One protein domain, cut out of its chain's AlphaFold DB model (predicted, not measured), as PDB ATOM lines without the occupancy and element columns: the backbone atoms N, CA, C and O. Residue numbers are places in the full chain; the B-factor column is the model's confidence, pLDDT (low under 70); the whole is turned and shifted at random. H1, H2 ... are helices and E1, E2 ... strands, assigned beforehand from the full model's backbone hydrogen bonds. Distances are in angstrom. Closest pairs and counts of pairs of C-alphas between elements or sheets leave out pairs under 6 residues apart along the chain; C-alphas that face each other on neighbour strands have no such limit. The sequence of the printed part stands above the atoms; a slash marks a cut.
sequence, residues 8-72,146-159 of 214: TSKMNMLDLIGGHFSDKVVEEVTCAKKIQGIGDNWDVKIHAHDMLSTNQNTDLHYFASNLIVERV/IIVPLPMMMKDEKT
ATOM      1  N   THR A   8     -17.678 -95.991  32.120       78.12
ATOM      2  CA  THR A   8     -18.785 -96.932  31.894       78.12
ATOM      3  C   THR A   8     -20.142 -96.311  32.217       78.12
ATOM      4  O   THR A   8     -21.090 -96.470  31.457       78.12
ATOM      5  N   SER A   9     -20.243 -95.550  33.312       76.56
ATOM      6  CA  SER A   9     -21.490 -94.873  33.682       76.56
ATOM      7  C   SER A   9     -21.880 -93.798  32.664       76.56
ATOM      8  O   SER A   9     -23.060 -93.657  32.350       76.56
ATOM      9  N   LYS A  10     -20.896 -93.085  32.108       73.94
ATOM     10  CA  LYS A  10     -21.093 -92.123  31.021       73.94
ATOM     11  C   LYS A  10     -21.613 -92.811  29.756       73.94
ATOM     12  O   LYS A  10     -22.592 -92.331  29.196       73.94
ATOM     13  N   MET A  11     -21.014 -93.927  29.334       74.50
ATOM     14  CA  MET A  11     -21.470 -94.660  28.143       74.50
ATOM     15  C   MET A  11     -22.884 -95.213  28.320       74.50
ATOM     16  O   MET A  11     -23.732 -94.977  27.471       74.50
ATOM     17  N   ASN A  12     -23.187 -95.794  29.484       78.81
ATOM     18  CA  ASN A  12     -24.542 -96.254  29.796       78.81
ATOM     19  C   ASN A  12     -25.572 -95.112  29.758       78.81
ATOM     20  O   ASN A  12     -26.716 -95.326  29.367       78.81
ATOM     21  N   MET A  13     -25.192 -93.896  30.167       73.31
ATOM     22  CA  MET A  13     -26.079 -92.732  30.095       73.31
ATOM     23  C   MET A  13     -26.313 -92.282  28.650       73.31
ATOM     24  O   MET A  13     -27.442 -91.950  28.296       73.31
ATOM     25  N   LEU A  14     -25.274 -92.293  27.812       71.19
ATOM     26  CA  LEU A  14     -25.398 -91.981  26.387       71.19
ATOM     27  C   LEU A  14     -26.277 -93.011  25.664       71.19
ATOM     28  O   LEU A  14     -27.167 -92.621  24.908       71.19
ATOM     29  N   ASP A  15     -26.101 -94.294  25.978       70.62
ATOM     30  CA  ASP A  15     -26.938 -95.377  25.462       70.62
ATOM     31  C   ASP A  15     -28.378 -95.282  25.971       70.62
ATOM     32  O   ASP A  15     -29.306 -95.575  25.232       70.62
ATOM     33  N   LEU A  16     -28.619 -94.816  27.199       73.56
ATOM     34  CA  LEU A  16     -29.981 -94.587  27.691       73.56
ATOM     35  C   LEU A  16     -30.673 -93.439  26.935       73.56
ATOM     36  O   LEU A  16     -31.854 -93.533  26.598       73.56
ATOM     37  N   ILE A  17     -29.944 -92.352  26.663       69.38
ATOM     38  CA  ILE A  17     -30.459 -91.180  25.936       69.38
ATOM     39  C   ILE A  17     -30.757 -91.538  24.474       69.38
ATOM     40  O   ILE A  17     -31.762 -91.090  23.923       69.38
ATOM     41  N   GLY A  18     -29.904 -92.364  23.865       63.56
ATOM     42  CA  GLY A  18     -29.970 -92.747  22.459       63.56
ATOM     43  C   GLY A  18     -30.445 -94.175  22.189       63.56
ATOM     44  O   GLY A  18     -30.338 -94.615  21.060       63.56
ATOM     45  N   GLY A  19     -30.926 -94.942  23.165       65.69
ATOM     46  CA  GLY A  19     -31.176 -96.383  22.982       65.69
ATOM     47  C   GLY A  19     -32.564 -96.719  22.440       65.69
ATOM     48  O   GLY A  19     -32.749 -97.736  21.783       65.69
ATOM     49  N   HIS A  20     -33.544 -95.844  22.676       65.75
ATOM     50  CA  HIS A  20     -34.960 -96.092  22.365       65.75
ATOM     51  C   HIS A  20     -35.518 -95.179  21.258       65.75
ATOM     52  O   HIS A  20     -36.727 -94.940  21.186       65.75
ATOM     53  N   PHE A  21     -34.652 -94.616  20.412       69.06
ATOM     54  CA  PHE A  21     -35.084 -93.742  19.314       69.06
ATOM     55  C   PHE A  21     -35.680 -94.523  18.142       69.06
ATOM     56  O   PHE A  21     -36.608 -94.026  17.506       69.06
ATOM     57  N   SER A  22     -35.178 -95.732  17.862       70.75
ATOM     58  CA  SER A  22     -35.565 -96.525  16.689       70.75
ATOM     59  C   SER A  22     -37.063 -96.784  16.644       70.75
ATOM     60  O   SER A  22     -37.695 -96.528  15.626       70.75
ATOM     61  N   ASP A  23     -37.645 -97.212  17.761       78.31
ATOM     62  CA  ASP A  23     -39.026 -97.697  17.794       78.31
ATOM     63  C   ASP A  23     -40.016 -96.553  17.569       78.31
ATOM     64  O   ASP A  23     -40.929 -96.658  16.752       78.31
ATOM     65  N   LYS A  24     -39.767 -95.406  18.216       74.62
ATOM     66  CA  LYS A  24     -40.571 -94.188  18.045       74.62
ATOM     67  C   LYS A  24     -40.454 -93.618  16.638       74.62
ATOM     68  O   LYS A  24     -41.435 -93.136  16.084       74.62
ATOM     69  N   VAL A  25     -39.256 -93.642  16.057       75.75
ATOM     70  CA  VAL A  25     -39.042 -93.146  14.692       75.75
ATOM     71  C   VAL A  25     -39.737 -94.059  13.687       75.75
ATOM     72  O   VAL A  25     -40.421 -93.560  12.798       75.75
ATOM     73  N   VAL A  26     -39.621 -95.378  13.844       80.06
ATOM     74  CA  VAL A  26     -40.274 -96.361  12.970       80.06
ATOM     75  C   VAL A  26     -41.795 -96.234  13.038       80.06
ATOM     76  O   VAL A  26     -42.442 -96.235  11.990       80.06
ATOM     77  N   GLU A  27     -42.377 -96.061  14.226       82.81
ATOM     78  CA  GLU A  27     -43.819 -95.837  14.393       82.81
ATOM     79  C   GLU A  27     -44.293 -94.589  13.629       82.81
ATOM     80  O   GLU A  27     -45.264 -94.634  12.870       82.81
ATOM     81  N   GLU A  28     -43.565 -93.482  13.764       78.31
ATOM     82  CA  GLU A  28     -43.922 -92.203  13.145       78.31
ATOM     83  C   GLU A  28     -43.734 -92.201  11.620       78.31
ATOM     84  O   GLU A  28     -44.571 -91.654  10.892       78.31
ATOM     85  N   VAL A  29     -42.695 -92.877  11.116       77.75
ATOM     86  CA  VAL A  29     -42.497 -93.108   9.675       77.75
ATOM     87  C   VAL A  29     -43.593 -94.016   9.114       77.75
ATOM     88  O   VAL A  29     -44.112 -93.750   8.031       77.75
ATOM     89  N   THR A  30     -44.003 -95.047   9.860       78.06
ATOM     90  CA  THR A  30     -45.106 -95.942   9.468       78.06
ATOM     91  C   THR A  30     -46.435 -95.184   9.385       78.06
ATOM     92  O   THR A  30     -47.264 -95.475   8.527       78.06
ATOM     93  N   CYS A  31     -46.612 -94.141  10.202       78.06
ATOM     94  CA  CYS A  31     -47.746 -93.218  10.133       78.06
ATOM     95  C   CYS A  31     -47.654 -92.183   8.989       78.06
ATOM     96  O   CYS A  31     -48.437 -91.231   8.973       78.06
ATOM     97  N   ALA A  32     -46.706 -92.337   8.056       75.31
ATOM     98  CA  ALA A  32     -46.459 -91.448   6.919       75.31
ATOM     99  C   ALA A  32     -46.179 -89.980   7.302       75.31
ATOM    100  O   ALA A  32     -46.391 -89.067   6.499       75.31
ATOM    101  N   LYS A  33     -45.689 -89.723   8.522       79.62
ATOM    102  CA  LYS A  33     -45.305 -88.369   8.931       79.62
ATOM    103  C   LYS A  33     -43.887 -88.059   8.469       79.62
ATOM    104  O   LYS A  33     -42.988 -88.894   8.535       79.62
ATOM    105  N   LYS A  34     -43.680 -86.825   8.012       82.00
ATOM    106  CA  LYS A  34     -42.348 -86.332   7.654       82.00
ATOM    107  C   LYS A  34     -41.544 -86.028   8.911       82.00
ATOM    108  O   LYS A  34     -42.091 -85.563   9.909       82.00
ATOM    109  N   ILE A  35     -40.241 -86.275   8.845       85.00
ATOM    110  CA  ILE A  35     -39.312 -86.070   9.954       85.00
ATOM    111  C   ILE A  35     -38.200 -85.135   9.490       85.00
ATOM    112  O   ILE A  35     -37.631 -85.320   8.415       85.00
ATOM    113  N   GLN A  36     -37.887 -84.143  10.314       85.06
ATOM    114  CA  GLN A  36     -36.793 -83.208  10.115       85.06
ATOM    115  C   GLN A  36     -35.690 -83.477  11.142       85.06
ATOM    116  O   GLN A  36     -35.945 -83.478  12.344       85.06
ATOM    117  N   GLY A  37     -34.463 -83.681  10.668       85.88
ATOM    118  CA  GLY A  37     -33.283 -83.746  11.526       85.88
ATOM    119  C   GLY A  37     -32.747 -82.353  11.842       85.88
ATOM    120  O   GLY A  37     -32.645 -81.508  10.952       85.88
ATOM    121  N   ILE A  38     -32.395 -82.128  13.102       86.06
ATOM    122  CA  ILE A  38     -31.598 -80.986  13.550       86.06
ATOM    123  C   ILE A  38     -30.400 -81.503  14.341       86.06
ATOM    124  O   ILE A  38     -30.484 -82.557  14.972       86.06
ATOM    125  N   GLY A  39     -29.301 -80.764  14.335       87.25
ATOM    126  CA  GLY A  39     -28.144 -81.086  15.153       87.25
ATOM    127  C   GLY A  39     -27.337 -79.847  15.488       87.25
ATOM    128  O   GLY A  39     -27.489 -78.821  14.826       87.25
ATOM    129  N   ASP A  40     -26.551 -79.956  16.551       85.44
ATOM    130  CA  ASP A  40     -25.675 -78.900  17.042       85.44
ATOM    131  C   ASP A  40     -24.401 -79.498  17.659       85.44
ATOM    132  O   ASP A  40     -24.400 -80.636  18.154       85.44
ATOM    133  N   ASN A  41     -23.328 -78.710  17.647       86.19
ATOM    134  CA  ASN A  41     -22.076 -79.046  18.310       86.19
ATOM    135  C   ASN A  41     -22.211 -78.816  19.820       86.19
ATOM    136  O   ASN A  41     -22.663 -77.776  20.296       86.19
ATOM    137  N   TRP A  42     -21.785 -79.809  20.589       82.50
ATOM    138  CA  TRP A  42     -21.759 -79.795  22.040       82.50
ATOM    139  C   TRP A  42     -20.314 -79.935  22.519       82.50
ATOM    140  O   TRP A  42     -19.776 -81.037  22.652       82.50
ATOM    141  N   ASP A  43     -19.692 -78.794  22.802       83.62
ATOM    142  CA  ASP A  43     -18.309 -78.711  23.258       83.62
ATOM    143  C   ASP A  43     -18.241 -78.673  24.793       83.62
ATOM    144  O   ASP A  43     -18.796 -77.782  25.441       83.62
ATOM    145  N   VAL A  44     -17.545 -79.636  25.402       83.00
ATOM    146  CA  VAL A  44     -17.335 -79.708  26.857       83.00
ATOM    147  C   VAL A  44     -15.853 -79.616  27.170       83.00
ATOM    148  O   VAL A  44     -15.078 -80.489  26.796       83.00
ATOM    149  N   LYS A  45     -15.473 -78.601  27.946       84.38
ATOM    150  CA  LYS A  45     -14.121 -78.460  28.490       84.38
ATOM    151  C   LYS A  45     -14.064 -79.035  29.901       84.38
ATOM    152  O   LYS A  45     -14.750 -78.559  30.805       84.38
ATOM    153  N   ILE A  46     -13.245 -80.061  30.092       84.56
ATOM    154  CA  ILE A  46     -12.938 -80.627  31.403       84.56
ATOM    155  C   ILE A  46     -11.642 -79.995  31.891       84.56
ATOM    156  O   ILE A  46     -10.574 -80.207  31.315       84.56
ATOM    157  N   HIS A  47     -11.747 -79.226  32.970       83.88
ATOM    158  CA  HIS A  47     -10.588 -78.634  33.618       83.88
ATOM    159  C   HIS A  47      -9.903 -79.640  34.543       83.88
ATOM    160  O   HIS A  47     -10.546 -80.248  35.401       83.88
ATOM    161  N   ALA A  48      -8.591 -79.788  34.384       84.44
ATOM    162  CA  ALA A  48      -7.757 -80.456  35.369       84.44
ATOM    163  C   ALA A  48      -7.668 -79.570  36.621       84.44
ATOM    164  O   ALA A  48      -7.485 -78.360  36.506       84.44
ATOM    165  N   HIS A  49      -7.800 -80.170  37.808       82.00
ATOM    166  CA  HIS A  49      -7.625 -79.443  39.072       82.00
ATOM    167  C   HIS A  49      -6.210 -78.857  39.167       82.00
ATOM    168  O   HIS A  49      -6.051 -77.667  39.410       82.00
ATOM    169  N   ASP A  50      -5.211 -79.694  38.876       84.12
ATOM    170  CA  ASP A  50      -3.810 -79.307  38.770       84.12
ATOM    171  C   ASP A  50      -3.308 -79.653  37.369       84.12
ATOM    172  O   ASP A  50      -3.252 -80.826  36.980       84.12
ATOM    173  N   MET A  51      -2.972 -78.618  36.597       82.19
ATOM    174  CA  MET A  51      -2.403 -78.780  35.263       82.19
ATOM    175  C   MET A  51      -0.930 -79.173  35.378       82.19
ATOM    176  O   MET A  51      -0.082 -78.377  35.781       82.19
ATOM    177  N   LEU A  52      -0.625 -80.405  34.986       83.75
ATOM    178  CA  LEU A  52       0.726 -80.960  34.915       83.75
ATOM    179  C   LEU A  52       1.034 -81.331  33.465       83.75
ATOM    180  O   LEU A  52       0.123 -81.541  32.670       83.75
ATOM    181  N   SER A  53       2.307 -81.486  33.100       80.69
ATOM    182  CA  SER A  53       2.679 -81.944  31.748       80.69
ATOM    183  C   SER A  53       1.999 -83.264  31.348       80.69
ATOM    184  O   SER A  53       1.743 -83.486  30.170       80.69
ATOM    185  N   THR A  54       1.655 -84.106  32.325       80.38
ATOM    186  CA  THR A  54       0.955 -85.386  32.154       80.38
ATOM    187  C   THR A  54      -0.565 -85.313  32.336       80.38
ATOM    188  O   THR A  54      -1.247 -86.286  32.022       80.38
ATOM    189  N   ASN A  55      -1.113 -84.198  32.835       83.06
ATOM    190  CA  ASN A  55      -2.542 -84.021  33.103       83.06
ATOM    191  C   ASN A  55      -2.988 -82.614  32.686       83.06
ATOM    192  O   ASN A  55      -2.770 -81.638  33.404       83.06
ATOM    193  N   GLN A  56      -3.582 -82.519  31.501       85.19
ATOM    194  CA  GLN A  56      -4.009 -81.267  30.883       85.19
ATOM    195  C   GLN A  56      -5.536 -81.177  30.836       85.19
ATOM    196  O   GLN A  56      -6.244 -82.172  30.995       85.19
ATOM    197  N   ASN A  57      -6.044 -79.971  30.584       87.25
ATOM    198  CA  ASN A  57      -7.460 -79.794  30.277       87.25
ATOM    199  C   ASN A  57      -7.827 -80.624  29.042       87.25
ATOM    200  O   ASN A  57      -7.056 -80.701  28.086       87.25
ATOM    201  N   THR A  58      -9.002 -81.240  29.074       82.88
ATOM    202  CA  THR A  58      -9.504 -82.058  27.968       82.88
ATOM    203  C   THR A  58     -10.702 -81.376  27.338       82.88
ATOM    204  O   THR A  58     -11.695 -81.124  28.021       82.88
ATOM    205  N   ASP A  59     -10.618 -81.136  26.035       81.75
ATOM    206  CA  ASP A  59     -11.716 -80.597  25.243       81.75
ATOM    207  C   ASP A  59     -12.419 -81.755  24.535       81.75
ATOM    208  O   ASP A  59     -11.804 -82.556  23.831       81.75
ATOM    209  N   LEU A  60     -13.713 -81.893  24.798       81.81
ATOM    210  CA  LEU A  60     -14.564 -82.936  24.251       81.81
ATOM    211  C   LEU A  60     -15.526 -82.308  23.251       81.81
ATOM    212  O   LEU A  60     -16.342 -81.472  23.630       81.81
ATOM    213  N   HIS A  61     -15.454 -82.763  22.006       83.88
ATOM    214  CA  HIS A  61     -16.320 -82.319  20.921       83.88
ATOM    215  C   HIS A  61     -17.368 -83.398  20.652       83.88
ATOM    216  O   HIS A  61     -17.050 -84.473  20.136       83.88
ATOM    217  N   TYR A  62     -18.608 -83.141  21.057       81.75
ATOM    218  CA  TYR A  62     -19.741 -84.012  20.771       81.75
ATOM    219  C   TYR A  62     -20.669 -83.362  19.755       81.75
ATOM    220  O   TYR A  62     -20.724 -82.145  19.638       81.75
ATOM    221  N   PHE A  63     -21.463 -84.179  19.078       83.56
ATOM    222  CA  PHE A  63     -22.550 -83.720  18.229       83.56
ATOM    223  C   PHE A  63     -23.866 -84.282  18.756       83.56
ATOM    224  O   PHE A  63     -24.036 -85.501  18.880       83.56
ATOM    225  N   ALA A  64     -24.794 -83.391  19.096       85.12
ATOM    226  CA  ALA A  64     -26.123 -83.747  19.569       85.12
ATOM    227  C   ALA A  64     -27.125 -83.535  18.437       85.12
ATOM    228  O   ALA A  64     -27.196 -82.454  17.860       85.12
ATOM    229  N   SER A  65     -27.928 -84.553  18.128       88.19
ATOM    230  CA  SER A  65     -28.943 -84.461  17.078       88.19
ATOM    231  C   SER A  65     -30.314 -84.914  17.560       88.19
ATOM    232  O   SER A  65     -30.446 -85.737  18.464       88.19
ATOM    233  N   ASN A  66     -31.351 -84.333  16.968       88.06
ATOM    234  CA  ASN A  66     -32.743 -84.633  17.259       88.06
ATOM    235  C   ASN A  66     -33.522 -84.803  15.958       88.06
ATOM    236  O   ASN A  66     -33.298 -84.095  14.977       88.06
ATOM    237  N   LEU A  67     -34.502 -85.695  15.991       87.94
ATOM    238  CA  LEU A  67     -35.516 -85.844  14.961       87.94
ATOM    239  C   LEU A  67     -36.811 -85.182  15.427       87.94
ATOM    240  O   LEU A  67     -37.308 -85.455  16.519       87.94
ATOM    241  N   ILE A  68     -37.368 -84.315  14.592       88.25
ATOM    242  CA  ILE A  68     -38.616 -83.600  14.844       88.25
ATOM    243  C   ILE A  68     -39.652 -84.092  13.845       88.25
ATOM    244  O   ILE A  68     -39.449 -84.008  12.638       88.25
ATOM    245  N   VAL A  69     -40.786 -84.576  14.343       88.19
ATOM    246  CA  VAL A  69     -41.894 -85.007  13.486       88.19
ATOM    247  C   VAL A  69     -42.714 -83.789  13.055       88.19
ATOM    248  O   VAL A  69     -43.192 -83.015  13.893       88.19
ATOM    249  N   GLU A  70     -42.894 -83.607  11.748       86.31
ATOM    250  CA  GLU A  70     -43.714 -82.536  11.188       86.31
ATOM    251  C   GLU A  70     -45.193 -82.747  11.543       86.31
ATOM    252  O   GLU A  70     -45.771 -83.814  11.344       86.31
ATOM    253  N   ARG A  71     -45.835 -81.694  12.060       86.75
ATOM    254  CA  ARG A  71     -47.268 -81.719  12.415       86.75
ATOM    255  C   ARG A  71     -48.192 -81.384  11.253       86.75
ATOM    256  O   ARG A  71     -49.383 -81.675  11.327       86.75
ATOM    257  N   VAL A  72     -47.666 -80.702  10.241       84.06
ATOM    258  CA  VAL A  72     -48.434 -80.184   9.111       84.06
ATOM    259  C   VAL A  72     -47.907 -80.842   7.843       84.06
ATOM    260  O   VAL A  72     -46.695 -80.799   7.627       84.06
ATOM    261  N   ILE A 146     -43.406 -83.790  18.767       87.94
ATOM    262  CA  ILE A 146     -42.690 -85.042  19.009       87.94
ATOM    263  C   ILE A 146     -41.242 -84.808  18.599       87.94
ATOM    264  O   ILE A 146     -40.961 -84.490  17.443       87.94
ATOM    265  N   ILE A 147     -40.352 -84.899  19.583       87.00
ATOM    266  CA  ILE A 147     -38.911 -84.736  19.421       87.00
ATOM    267  C   ILE A 147     -38.284 -86.029  19.917       87.00
ATOM    268  O   ILE A 147     -38.518 -86.430  21.060       87.00
ATOM    269  N   VAL A 148     -37.529 -86.687  19.048       85.69
ATOM    270  CA  VAL A 148     -36.814 -87.918  19.365       85.69
ATOM    271  C   VAL A 148     -35.320 -87.599  19.376       85.69
ATOM    272  O   VAL A 148     -34.778 -87.274  18.317       85.69
ATOM    273  N   PRO A 149     -34.652 -87.644  20.541       82.25
ATOM    274  CA  PRO A 149     -33.211 -87.458  20.602       82.25
ATOM    275  C   PRO A 149     -32.509 -88.652  19.959       82.25
ATOM    276  O   PRO A 149     -32.905 -89.802  20.158       82.25
ATOM    277  N   LEU A 150     -31.476 -88.367  19.175       83.38
ATOM    278  CA  LEU A 150     -30.569 -89.374  18.644       83.38
ATOM    279  C   LEU A 150     -29.367 -89.539  19.587       83.38
ATOM    280  O   LEU A 150     -29.060 -88.619  20.354       83.38
ATOM    281  N   PRO A 151     -28.669 -90.690  19.540       80.69
ATOM    282  CA  PRO A 151     -27.415 -90.868  20.262       80.69
ATOM    283  C   PRO A 151     -26.434 -89.724  19.990       80.69
ATOM    284  O   PRO A 151     -26.245 -89.319  18.840       80.69
ATOM    285  N   MET A 152     -25.784 -89.223  21.042       78.56
ATOM    286  CA  MET A 152     -24.709 -88.244  20.874       78.56
ATOM    287  C   MET A 152     -23.532 -88.896  20.156       78.56
ATOM    288  O   MET A 152     -23.060 -89.962  20.556       78.56
ATOM    289  N   MET A 153     -23.021 -88.230  19.125       77.06
ATOM    290  CA  MET A 153     -21.844 -88.698  18.407       77.06
ATOM    291  C   MET A 153     -20.582 -88.077  19.000       77.06
ATOM    292  O   MET A 153     -20.530 -86.881  19.275       77.06
ATOM    293  N   MET A 154     -19.543 -88.891  19.180       70.56
ATOM    294  CA  MET A 154     -18.215 -88.451  19.627       70.56
ATOM    295  C   MET A 154     -17.360 -87.997  18.439       70.56
ATOM    296  O   MET A 154     -16.275 -88.522  18.208       70.56
ATOM    297  N   LYS A 155     -17.909 -87.090  17.626       66.25
ATOM    298  CA  LYS A 155     -17.283 -86.534  16.422       66.25
ATOM    299  C   LYS A 155     -17.648 -85.053  16.313       66.25
ATOM    300  O   LYS A 155     -18.748 -84.671  16.707       66.25
ATOM    301  N   ASP A 156     -16.737 -84.255  15.764       56.16
ATOM    302  CA  ASP A 156     -16.989 -82.862  15.381       56.16
ATOM    303  C   ASP A 156     -17.607 -82.825  13.971       56.16
ATOM    304  O   ASP A 156     -17.177 -83.565  13.078       56.16
ATOM    305  N   GLU A 157     -18.585 -81.947  13.743       53.12
ATOM    306  CA  GLU A 157     -19.181 -81.691  12.424       53.12
ATOM    307  C   GLU A 157     -18.118 -81.276  11.383       53.12
ATOM    308  O   GLU A 157     -18.234 -81.574  10.191       53.12
ATOM    309  N   LYS A 158     -17.027 -80.633  11.823       56.12
ATOM    310  CA  LYS A 158     -15.989 -80.082  10.933       56.12
ATOM    311  C   LYS A 158     -15.089 -81.123  10.272       56.12
ATOM    312  O   LYS A 158     -14.473 -80.824   9.246       56.12
ATOM    313  N   THR A 159     -14.978 -82.325  10.829       50.34
ATOM    314  CA  THR A 159     -14.000 -83.320  10.354       50.34
ATOM    315  C   THR A 159     -14.389 -84.019   9.049       50.34
ATOM    316  O   THR A 159     -13.506 -84.514   8.348       50.34
TER     317      THR A 159
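Overview. This is residues 8 to 72 and 146 to 159 of the 214 residues of an uncharacterized protein of Paramuricea clavata (UniProt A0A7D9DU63). A long, two-stranded hairpin of E1 and E2 makes the length of this rod, with the short strand E3 beside E2 toward one end and H2 packed over one face there. H1 comes before H2, and its residues 8 to 13 stick out free. The 79 printed residues hold two named helices and three named strands, in the order H1 H2 E1 E2 E3; the sheet order is E1 - E2 - E3, all antiparallel, and the class is mixed. The whole is loose, with a radius of gyration of the C-alphas of 16.9 A and spans of 56 by 26 by 18 A.

Arrangement. Start at H1, residues 8 to 18, which only just is on the sheet, with 5 pairs of C-alphas within 10 A, and only grazes it with residues 17 to 18. H2, residues 21 to 30, and H1 meet only through their tight link. Next find E1, residues 35 to 46, and E2, residues 58 to 69, a hairpin at 162 degrees; N 36 and O 68 are 2.8 A apart, within hydrogen-bond range. E3, residues 147 to 149, is antiparallel to E2 at 148 degrees, with N 67 and O 148 at 2.8 A. H2 on one face of this sheet makes two layers, a helix layer over a strand layer, at a height over the sheet of 9.6 A. H2 lies over E2 and, only just, with 3 C-alphas, over E3, and runs along the strands, at 23 degrees to E2 on the local plane. The closest C-alphas of H2 and E3 are those of Phe 21 and Val 148, 6.1 A apart. In H1 and H2 every O i to N i+4 pair is within hydrogen-bond range.

Along the chain. Find C-alpha 8 at (-18.785, -96.932, 31.894); H1 runs 15.2 A from there to Gly 18, and H2 14.2 A from Phe 21 to Thr 30. E1 runs 34.4 A from C-alpha 35 at (-39.312, -86.070, 9.954) to Ile 46; E2 runs 35.6 A from Thr 58 to Val 69. E3 ends at C-alpha 149, (-33.211, -87.458, 20.602), 6.4 A from C-alpha 147.

Size, cuts and confidence. The two C-alphas farthest apart, those of Cys 31 and Ser 53, are 56.0 A apart. Residues 73 to 145 are not printed, and C-alphas 72 and 146 are 12.4 A apart across the cut. The link from E1 to E2 is long, with 11 residues. The mean pLDDT of the printed part is 79.1; look for values under 70 at residues 17 to 21 and 155 to 159.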